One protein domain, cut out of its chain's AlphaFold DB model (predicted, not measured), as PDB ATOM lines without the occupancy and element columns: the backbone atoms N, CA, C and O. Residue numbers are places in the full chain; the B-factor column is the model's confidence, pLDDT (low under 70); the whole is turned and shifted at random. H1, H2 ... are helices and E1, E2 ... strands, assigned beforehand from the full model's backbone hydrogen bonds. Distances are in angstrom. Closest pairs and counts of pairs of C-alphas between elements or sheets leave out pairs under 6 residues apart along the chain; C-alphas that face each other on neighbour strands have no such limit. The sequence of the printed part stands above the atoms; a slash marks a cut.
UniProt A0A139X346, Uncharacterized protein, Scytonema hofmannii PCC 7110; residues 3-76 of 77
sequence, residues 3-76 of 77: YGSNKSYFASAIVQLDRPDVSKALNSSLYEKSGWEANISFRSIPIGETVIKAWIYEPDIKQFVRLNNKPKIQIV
ATOM      1  N   TYR A   3      32.963  32.697  11.511       73.62
ATOM      2  CA  TYR A   3      31.684  33.187  11.006       73.62
ATOM      3  C   TYR A   3      31.451  32.740   9.558       73.62
ATOM      4  O   TYR A   3      32.385  32.356   8.858       73.62
ATOM      5  N   GLY A   4      30.194  32.773   9.107       71.94
ATOM      6  CA  GLY A   4      29.832  32.370   7.744       71.94
ATOM      7  C   GLY A   4      30.074  30.880   7.459       71.94
ATOM      8  O   GLY A   4      29.991  30.031   8.356       71.94
ATOM      9  N   SER A   5      30.316  30.530   6.194       71.56
ATOM     10  CA  SER A   5      30.662  29.168   5.747       71.56
ATOM     11  C   SER A   5      32.155  28.857   5.879       71.56
ATOM     12  O   SER A   5      32.518  27.697   6.080       71.56
ATOM     13  N   ASN A   6      33.010  29.881   5.844       66.31
ATOM     14  CA  ASN A   6      34.448  29.720   6.001       66.31
ATOM     15  C   ASN A   6      34.814  29.476   7.474       66.31
ATOM     16  O   ASN A   6      34.360  30.160   8.393       66.31
ATOM     17  N   LYS A   7      35.677  28.487   7.724       69.94
ATOM     18  CA  LYS A   7      36.233  28.199   9.059       69.94
ATOM     19  C   LYS A   7      37.364  29.180   9.416       69.94
ATOM     20  O   LYS A   7      38.396  28.772   9.937       69.94
ATOM     21  N   SER A   8      37.190  30.464   9.103       74.38
ATOM     22  CA  SER A   8      38.203  31.493   9.339       74.38
ATOM     23  C   SER A   8      38.273  31.833  10.822       74.38
ATOM     24  O   SER A   8      37.301  32.310  11.407       74.38
ATOM     25  N   TYR A   9      39.424  31.574  11.435       81.31
ATOM     26  CA  TYR A   9      39.698  31.994  12.802       81.31
ATOM     27  C   TYR A   9      39.711  33.524  12.890       81.31
ATOM     28  O   TYR A   9      40.413  34.172  12.118       81.31
ATOM     29  N   PHE A  10      38.969  34.097  13.840       81.38
ATOM     30  CA  PHE A  10      38.978  35.549  14.067       81.38
ATOM     31  C   PHE A  10      39.093  35.964  15.544       81.38
ATOM     32  O   PHE A  10      39.266  37.149  15.816       81.38
ATOM     33  N   ALA A  11      38.969  35.024  16.491       86.19
ATOM     34  CA  ALA A  11      39.049  35.298  17.930       86.19
ATOM     35  C   ALA A  11      39.222  34.017  18.771       86.19
ATOM     36  O   ALA A  11      38.764  32.927  18.376       86.19
ATOM     37  N   SER A  12      39.810  34.191  19.957       88.06
ATOM     38  CA  SER A  12      39.898  33.233  21.066       88.06
ATOM     39  C   SER A  12      38.982  33.649  22.225       88.06
ATOM     40  O   SER A  12      38.503  34.781  22.271       88.06
ATOM     41  N   ALA A  13      38.707  32.714  23.136       90.25
ATOM     42  CA  ALA A  13      37.881  32.940  24.316       90.25
ATOM     43  C   ALA A  13      38.675  32.637  25.592       90.25
ATOM     44  O   ALA A  13      39.495  31.717  25.604       90.25
ATOM     45  N   ILE A  14      38.387  33.379  26.656       91.31
ATOM     46  CA  ILE A  14      38.730  33.002  28.025       91.31
ATOM     47  C   ILE A  14      37.672  31.994  28.476       91.31
ATOM     48  O   ILE A  14      36.480  32.209  28.262       91.31
ATOM     49  N   VAL A  15      38.103  30.879  29.057       90.12
ATOM     50  CA  VAL A  15      37.234  29.780  29.503       90.12
ATOM     51  C   VAL A  15      37.339  29.595  31.015       90.12
ATOM     52  O   VAL A  15      38.196  30.204  31.650       90.12
ATOM     53  N   GLN A  16      36.495  28.724  31.574       92.38
ATOM     54  CA  GLN A  16      36.429  28.428  33.011       92.38
ATOM     55  C   GLN A  16      35.971  29.610  33.875       92.38
ATOM     56  O   GLN A  16      36.378  29.741  35.028       92.38
ATOM     57  N   LEU A  17      35.112  30.465  33.318       94.81
ATOM     58  CA  LEU A  17      34.495  31.558  34.061       94.81
ATOM     59  C   LEU A  17      33.365  31.034  34.949       94.81
ATOM     60  O   LEU A  17      32.634  30.112  34.566       94.81
ATOM     61  N   ASP A  18      33.205  31.660  36.111       97.38
ATOM     62  CA  ASP A  18      32.202  31.260  37.090       97.38
ATOM     63  C   ASP A  18      30.779  31.489  36.557       97.38
ATOM     64  O   ASP A  18      30.430  32.557  36.047       97.38
ATOM     65  N   ARG A  19      29.939  30.460  36.678       96.62
ATOM     66  CA  ARG A  19      28.524  30.436  36.285       96.62
ATOM     67  C   ARG A  19      27.670  29.753  37.359       96.62
ATOM     68  O   ARG A  19      27.079  28.693  37.118       96.62
ATOM     69  N   PRO A  20      27.577  30.344  38.567       96.50
ATOM     70  CA  PRO A  20      26.763  29.791  39.650       96.50
ATOM     71  C   PRO A  20      25.271  29.748  39.294       96.50
ATOM     72  O   PRO A  20      24.535  28.918  39.820       96.50
ATOM     73  N   ASP A  21      24.819  30.616  38.389       96.75
ATOM     74  CA  ASP A  21      23.473  30.603  37.820       96.75
ATOM     75  C   ASP A  21      23.194  29.312  37.033       96.75
ATOM     76  O   ASP A  21      22.160  28.681  37.242       96.75
ATOM     77  N   VAL A  22      24.136  28.870  36.193       95.88
ATOM     78  CA  VAL A  22      24.007  27.634  35.401       95.88
ATOM     79  C   VAL A  22      24.091  26.404  36.296       95.88
ATOM     80  O   VAL A  22      23.264  25.504  36.173       95.88
ATOM     81  N   SER A  23      25.049  26.387  37.228       97.44
ATOM     82  CA  SER A  23      25.190  25.314  38.223       97.44
ATOM     83  C   SER A  23      23.898  25.101  39.019       97.44
ATOM     84  O   SER A  23      23.429  23.969  39.145       97.44
ATOM     85  N   LYS A  24      23.254  26.190  39.467       98.00
ATOM     86  CA  LYS A  24      21.950  26.142  40.148       98.00
ATOM     87  C   LYS A  24      20.823  25.680  39.227       98.00
ATOM     88  O   LYS A  24      20.051  24.813  39.621       98.00
ATOM     89  N   ALA A  25      20.725  26.228  38.016       97.81
ATOM     90  CA  ALA A  25      19.655  25.892  37.075       97.81
ATOM     91  C   ALA A  25      19.683  24.417  36.635       97.81
ATOM     92  O   ALA A  25      18.632  23.823  36.412       97.81
ATOM     93  N   LEU A  26      20.878  23.829  36.527       96.50
ATOM     94  CA  LEU A  26      21.082  22.432  36.132       96.50
ATOM     95  C   LEU A  26      21.301  21.484  37.321       96.50
ATOM     96  O   LEU A  26      21.511  20.292  37.107       96.50
ATOM     97  N   ASN A  27      21.263  22.001  38.554       97.62
ATOM     98  CA  ASN A  27      21.522  21.264  39.793       97.62
ATOM     99  C   ASN A  27      22.794  20.391  39.728       97.62
ATOM    100  O   ASN A  27      22.779  19.209  40.074       97.62
ATOM    101  N   SER A  28      23.891  20.954  39.220       97.56
ATOM    102  CA  SER A  28      25.139  20.215  39.025       97.56
ATOM    103  C   SER A  28      26.358  21.125  39.131       97.56
ATOM    104  O   SER A  28      26.534  22.059  38.344       97.56
ATOM    105  N   SER A  29      27.243  20.797  40.078       95.81
ATOM    106  CA  SER A  29      28.501  21.512  40.330       95.81
ATOM    107  C   SER A  29      29.480  21.445  39.160       95.81
ATOM    108  O   SER A  29      30.343  22.309  39.035       95.81
ATOM    109  N   LEU A  30      29.309  20.486  38.244       94.75
ATOM    110  CA  LEU A  30      30.104  20.405  37.017       94.75
ATOM    111  C   LEU A  30      29.993  21.679  36.164       94.75
ATOM    112  O   LEU A  30      30.895  21.976  35.384       94.75
ATOM    113  N   TYR A  31      28.910  22.448  36.317       95.12
ATOM    114  CA  TYR A  31      28.692  23.681  35.564       95.12
ATOM    115  C   TYR A  31      29.155  24.954  36.280       95.12
ATOM    116  O   TYR A  31      28.984  26.041  35.726       95.12
ATOM    117  N   GLU A  32      29.768  24.855  37.461       96.62
ATOM    118  CA  GLU A  32      30.221  26.018  38.238       96.62
ATOM    119  C   GLU A  32      31.219  26.888  37.467       96.62
ATOM    120  O   GLU A  32      31.134  28.107  37.545       96.62
ATOM    121  N   LYS A  33      32.077  26.277  36.639       95.50
ATOM    122  CA  LYS A  33      33.041  26.967  35.763       95.50
ATOM    123  C   LYS A  33      32.752  26.758  34.279       95.50
ATOM    124  O   LYS A  33      33.656  26.612  33.461       95.50
ATOM    125  N   SER A  34      31.476  26.687  33.914       92.12
ATOM    126  CA  SER A  34      31.061  26.458  32.521       92.12
ATOM    127  C   SER A  34      31.102  27.714  31.639       92.12
ATOM    128  O   SER A  34      30.815  27.642  30.442       92.12
ATOM    129  N   GLY A  35      31.435  28.876  32.206       91.25
ATOM    130  CA  GLY A  35      31.444  30.144  31.492       91.25
ATOM    131  C   GLY A  35      32.634  30.314  30.555       91.25
ATOM    132  O   GLY A  35      33.733  29.801  30.781       91.25
ATOM    133  N   TRP A  36      32.404  31.094  29.505       90.75
ATOM    134  CA  TRP A  36      33.432  31.578  28.597       90.75
ATOM    135  C   TRP A  36      33.058  32.967  28.083       90.75
ATOM    136  O   TRP A  36      31.877  33.292  27.956       90.75
ATOM    137  N   GLU A  37      34.069  33.771  27.778       90.62
ATOM    138  CA  GLU A  37      33.923  35.125  27.248       90.62
ATOM    139  C   GLU A  37      34.914  35.332  26.109       90.62
ATOM    140  O   GLU A  37      36.036  34.821  26.138       90.62
ATOM    141  N   ALA A  38      34.510  36.086  25.093       87.94
ATOM    142  CA  ALA A  38      35.402  36.469  24.020       87.94
ATOM    143  C   ALA A  38      35.190  37.917  23.603       87.94
ATOM    144  O   ALA A  38      34.063  38.347  23.362       87.94
ATOM    145  N   ASN A  39      36.303  38.621  23.420       87.19
ATOM    146  CA  ASN A  39      36.318  39.940  22.814       87.19
ATOM    147  C   ASN A  39      36.485  39.794  21.303       87.19
ATOM    148  O   ASN A  39      37.443  39.182  20.824       87.19
ATOM    149  N   ILE A  40      35.539  40.348  20.551       83.50
ATOM    150  CA  ILE A  40      35.514  40.254  19.095       83.50
ATOM    151  C   ILE A  40      35.645  41.660  18.512       83.50
ATOM    152  O   ILE A  40      34.877  42.554  18.849       83.50
ATOM    153  N   SER A  41      36.614  41.852  17.616       83.56
ATOM    154  CA  SER A  41      36.749  43.110  16.882       83.56
ATOM    155  C   SER A  41      35.650  43.225  15.830       83.56
ATOM    156  O   SER A  41      35.550  42.374  14.952       83.56
ATOM    157  N   PHE A  42      34.874  44.310  15.847       79.19
ATOM    158  CA  PHE A  42      33.874  44.571  14.805       79.19
ATOM    159  C   PHE A  42      34.482  44.605  13.398       79.19
ATOM    160  O   PHE A  42      33.835  44.199  12.443       79.19
ATOM    161  N   ARG A  43      35.758  44.997  13.266       82.00
ATOM    162  CA  ARG A  43      36.459  45.034  11.973       82.00
ATOM    163  C   ARG A  43      36.721  43.652  11.374       82.00
ATOM    164  O   ARG A  43      37.016  43.565  10.189       82.00
ATOM    165  N   SER A  44      36.684  42.584  12.175       77.50
ATOM    166  CA  SER A  44      36.920  41.223  11.679       77.50
ATOM    167  C   SER A  44      35.652  40.538  11.176       77.50
ATOM    168  O   SER A  44      35.744  39.441  10.622       77.50
ATOM    169  N   ILE A  45      34.490  41.178  11.329       80.00
ATOM    170  CA  ILE A  45      33.186  40.659  10.930       80.00
ATOM    171  C   ILE A  45      32.605  41.572   9.835       80.00
ATOM    172  O   ILE A  45      32.681  42.794   9.955       80.00
ATOM    173  N   PRO A  46      32.027  41.012   8.762       82.06
ATOM    174  CA  PRO A  46      31.381  41.807   7.724       82.06
ATOM    175  C   PRO A  46      30.154  42.566   8.251       82.06
ATOM    176  O   PRO A  46      29.448  42.091   9.142       82.06
ATOM    177  N   ILE A  47      29.878  43.724   7.643       85.62
ATOM    178  CA  ILE A  47      28.646  44.494   7.869       85.62
ATOM    179  C   ILE A  47      27.427  43.606   7.564       85.62
ATOM    180  O   ILE A  47      27.438  42.833   6.603       85.62
ATOM    181  N   GLY A  48      26.375  43.729   8.379       85.62
ATOM    182  CA  GLY A  48      25.144  42.945   8.260       85.62
ATOM    183  C   GLY A  48      24.977  41.868   9.338       85.62
ATOM    184  O   GLY A  48      25.618  41.900  10.391       85.62
ATOM    185  N   GLU A  49      24.056  40.926   9.098       85.75
ATOM    186  CA  GLU A  49      23.801  39.806  10.015       85.75
ATOM    187  C   GLU A  49      24.908  38.754   9.886       85.75
ATOM    188  O   GLU A  49      25.161  38.208   8.812       85.75
ATOM    189  N   THR A  50      25.522  38.409  11.016       86.62
ATOM    190  CA  THR A  50      26.494  37.328  11.108       86.62
ATOM    191  C   THR A  50      26.113  36.340  12.206       86.62
ATOM    192  O   THR A  50      25.833  36.707  13.345       86.62
ATOM    193  N   VAL A  51      26.162  35.043  11.882       87.69
ATOM    194  CA  VAL A  51      26.073  33.961  12.871       87.69
ATOM    195  C   VAL A  51      27.475  33.593  13.340       87.69
ATOM    196  O   VAL A  51      28.288  33.100  12.549       87.69
ATOM    197  N   ILE A  52      27.734  33.759  14.635       85.50
ATOM    198  CA  ILE A  52      28.988  33.324  15.246       85.50
ATOM    199  C   ILE A  52      28.919  31.831  15.560       85.50
ATOM    200  O   ILE A  52      27.938  31.314  16.099       85.50
ATOM    201  N   LYS A  53      29.992  31.124  15.211       88.25
ATOM    202  CA  LYS A  53      30.201  29.716  15.538       88.25
ATOM    203  C   LYS A  53      31.415  29.603  16.459       88.25
ATOM    204  O   LYS A  53      32.470  30.197  16.209       88.25
ATOM    205  N   ALA A  54      31.266  28.823  17.522       88.38
ATOM    206  CA  ALA A  54      32.322  28.549  18.487       88.38
ATOM    207  C   ALA A  54      32.696  27.062  18.474       88.38
ATOM    208  O   ALA A  54      31.861  26.198  18.198       88.38
ATOM    209  N   TRP A  55      33.965  26.790  18.766       90.19
ATOM    210  CA  TRP A  55      34.529  25.451  18.878       90.19
ATOM    211  C   TRP A  55      35.390  25.382  20.129       90.19
ATOM    212  O   TRP A  55      36.084  26.352  20.434       90.19
ATOM    213  N   ILE A  56      35.374  24.231  20.790       89.19
ATOM    214  CA  ILE A  56      36.319  23.869  21.842       89.19
ATOM    215  C   ILE A  56      37.252  22.786  21.306       89.19
ATOM    216  O   ILE A  56      36.825  21.919  20.545       89.19
ATOM    217  N   TYR A  57      38.534  22.877  21.639       88.69
ATOM    218  CA  TYR A  57      39.486  21.821  21.322       88.69
ATOM    219  C   TYR A  57      39.426  20.759  22.420       88.69
ATOM    220  O   TYR A  57      39.668  21.084  23.579       88.69
ATOM    221  N   GLU A  58      39.106  19.522  22.045       90.12
ATOM    222  CA  GLU A  58      39.133  18.362  22.933       90.12
ATOM    223  C   GLU A  58      40.461  17.613  22.723       90.12
ATOM    224  O   GLU A  58      40.640  16.982  21.670       90.12
ATOM    225  N   PRO A  59      41.426  17.715  23.659       89.06
ATOM    226  CA  PRO A  59      42.756  17.137  23.490       89.06
ATOM    227  C   PRO A  59      42.748  15.610  23.378       89.06
ATOM    228  O   PRO A  59      43.553  15.077  22.611       89.06
ATOM    229  N   ASP A  60      41.833  14.921  24.063       94.06
ATOM    230  CA  ASP A  60      41.805  13.454  24.117       94.06
ATOM    231  C   ASP A  60      41.502  12.832  22.748       94.06
ATOM    232  O   ASP A  60      42.140  11.863  22.331       94.06
ATOM    233  N   ILE A  61      40.577  13.439  22.000       93.06
ATOM    234  CA  ILE A  61      40.220  13.010  20.638       93.06
ATOM    235  C   ILE A  61      40.911  13.836  19.547       93.06
ATOM    236  O   ILE A  61      40.733  13.551  18.363       93.06
ATOM    237  N   LYS A  62      41.701  14.852  19.923       93.44
ATOM    238  CA  LYS A  62      42.403  15.787  19.022       93.44
ATOM    239  C   LYS A  62      41.478  16.448  17.995       93.44
ATOM    240  O   LYS A  62      41.834  16.598  16.824       93.44
ATOM    241  N   GLN A  63      40.276  16.836  18.415       93.50
ATOM    242  CA  GLN A  63      39.264  17.415  17.527       93.50
ATOM    243  C   GLN A  63      38.681  18.710  18.077       93.50
ATOM    244  O   GLN A  63      38.589  18.929  19.280       93.50
ATOM    245  N   PHE A  64      38.232  19.564  17.157       89.06
ATOM    246  CA  PHE A  64      37.429  20.732  17.490       89.06
ATOM    247  C   PHE A  64      35.947  20.355  17.530       89.06
ATOM    248  O   PHE A  64      35.323  20.151  16.484       89.06
ATOM    249  N   VAL A  65      35.369  20.321  18.727       89.50
ATOM    250  CA  VAL A  65      33.936  20.103  18.936       89.50
ATOM    251  C   VAL A  65      33.214  21.437  18.796       89.50
ATOM    252  O   VAL A  65      33.552  22.425  19.447       89.50
ATOM    253  N   ARG A  66      32.220  21.496  17.907       89.12
ATOM    254  CA  ARG A  66      31.426  22.710  17.693       89.12
ATOM    255  C   ARG A  66      30.400  22.870  18.815       89.12
ATOM    256  O   ARG A  66      29.660  21.936  19.100       89.12
ATOM    257  N   LEU A  67      30.293  24.073  19.375       87.12
ATOM    258  CA  LEU A  67      29.223  24.405  20.317       87.12
ATOM    259  C   LEU A  67      27.886  24.568  19.575       87.12
ATOM    260  O   LEU A  67      27.832  25.123  18.472       87.12
ATOM    261  N   ASN A  68      26.796  24.107  20.189       85.88
ATOM    262  CA  ASN A  68      25.474  24.088  19.552       85.88
ATOM    263  C   ASN A  68      24.836  25.479  19.410       85.88
ATOM    264  O   ASN A  68      23.986  25.676  18.537       85.88
ATOM    265  N   ASN A  69      25.270  26.454  20.213       82.31
ATOM    266  CA  ASN A  69      24.751  27.815  20.149       82.31
ATOM    267  C   ASN A  69      25.132  28.508  18.834       82.31
ATOM    268  O   ASN A  69      26.225  28.336  18.290       82.31
ATOM    269  N   LYS A  70      24.199  29.319  18.331       81.44
ATOM    270  CA  LYS A  70      24.341  30.098  17.094       81.44
ATOM    271  C   LYS A  70      23.935  31.552  17.354       81.44
ATOM    272  O   LYS A  70      22.901  31.978  16.840       81.44
ATOM    273  N   PRO A  71      24.677  32.292  18.196       82.88
ATOM    274  CA  PRO A  71      24.358  33.687  18.448       82.88
ATOM    275  C   PRO A  71      24.434  34.475  17.137       82.88
ATOM    276  O   PRO A  71      25.388  34.342  16.363       82.88
ATOM    277  N   LYS A  72      23.385  35.257  16.891       86.75
ATOM    278  CA  LYS A  72      23.298  36.201  15.782       86.75
ATOM    279  C   LYS A  72      23.742  37.565  16.278       86.75
ATOM    280  O   LYS A  72      23.291  38.005  17.332       86.75
ATOM    281  N   ILE A  73      24.601  38.214  15.512       85.31
ATOM    282  CA  ILE A  73      25.007  39.598  15.732       85.31
ATOM    283  C   ILE A  73      24.707  40.402  14.473       85.31
ATOM    284  O   ILE A  73      24.801  39.873  13.363       85.31
ATOM    285  N   GLN A  74      24.351  41.668  14.649       86.31
ATOM    286  CA  GLN A  74      24.130  42.598  13.552       86.31
ATOM    287  C   GLN A  74      25.111  43.756  13.684       86.31
ATOM    288  O   GLN A  74      25.122  44.440  14.706       86.31
ATOM    289  N   ILE A  75      25.944  43.941  12.660       83.81
ATOM    290  CA  ILE A  75      26.858  45.080  12.569       83.81
ATOM    291  C   ILE A  75      26.218  46.130  11.672       83.81
ATOM    292  O   ILE A  75      25.890  45.842  10.518       83.81
ATOM    293  N   VAL A  76      26.035  47.320  12.236       82.44
ATOM    294  CA  VAL A  76      25.570  48.530  11.553       82.44
ATOM    295  C   VAL A  76      26.752  49.483  11.364       82.44
ATOM    296  O   VAL A  76      27.703  49.431  12.146       82.44
TER     297      VAL A  76
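What this domain is: This is residues 3 to 76 of the 77 residues of an uncharacterized protein of Scytonema hofmannii PCC 7110 (UniProt A0A139X346). Two separate antiparallel ribbons make a loose, open frame: one is the short pair E1 and E2, with the single helix H1 beyond one end of it, and the other is a long arm of E3 running on into E4, along which the chain folds back as E5 beside E4 and then E6 beside E3. E4 and E5 form a hairpin at one end of that long ribbon, and E3 and E6 pair at its other end. The printed part has 74 residues with one named helix and six named strands, in the order E1, H1, E2, E3, E4, E5, E6, in three antiparallel sheets of two strands each. The class is mostly strand, though under half of the residues, 31 of 74, are in named elements. The whole is loose, with a radius of gyration of the C-alphas of 14.5 A, and spans 40 by 30 by 18 A.

Where its parts are: Start at Tyr 3 and pass residues 3 to 13, which hold no named element. Find C-alpha 14 at (38.730, 33.002, 28.025); there E1 begins, residues 14 to 17, 7.5 A long. Next comes H1, residues 20 to 25, 8.5 A, and then E2, residues 35 to 37, 7.0 A. Look for C-alpha 48 at (25.144, 42.945, 8.260), where the longest strand, E3, begins; it covers residues 48 to 53 over 15.9 A. E4, residues 55 to 58, measures 9.4 A, and E5, residues 63 to 66, measures 9.5 A. E6, residues 72 to 75, is 10.1 A long and ends at C-alpha 75, at (26.858, 45.080, 12.569).

How they stand to each other: Begin with E1 and E2, antiparallel at 153 degrees; N 14 and O 37 are 2.8 A apart, within hydrogen-bond range. In H1, every O i to N i+4 pair is within hydrogen-bond range. E1 and E3 are apart, with no C-alphas within 8 A, and E2 and E3 are apart by the same test. E3 runs on into E4 at 13 degrees across a break of one residue, and the two meet only through their link. E4 and E5 form a hairpin, antiparallel at 146 degrees, and N 65 and O 56 are within hydrogen-bond range at 2.8 A. E3 and E6 are antiparallel at 140 degrees, with N 50 and O 73 within hydrogen-bond range at 2.9 A. The closest C-alphas of E3 and E5, those of Lys 53 and Arg 66, are 7.4 A apart.

The domain as a whole: The two C-alphas farthest apart, those of Asp 60 and Val 76, are 40.6 A apart. The printed part has no cut, and no link between its named elements is long. The mean pLDDT of the printed part is 87.9; look at residues 6 to 7 for the two that are under 70.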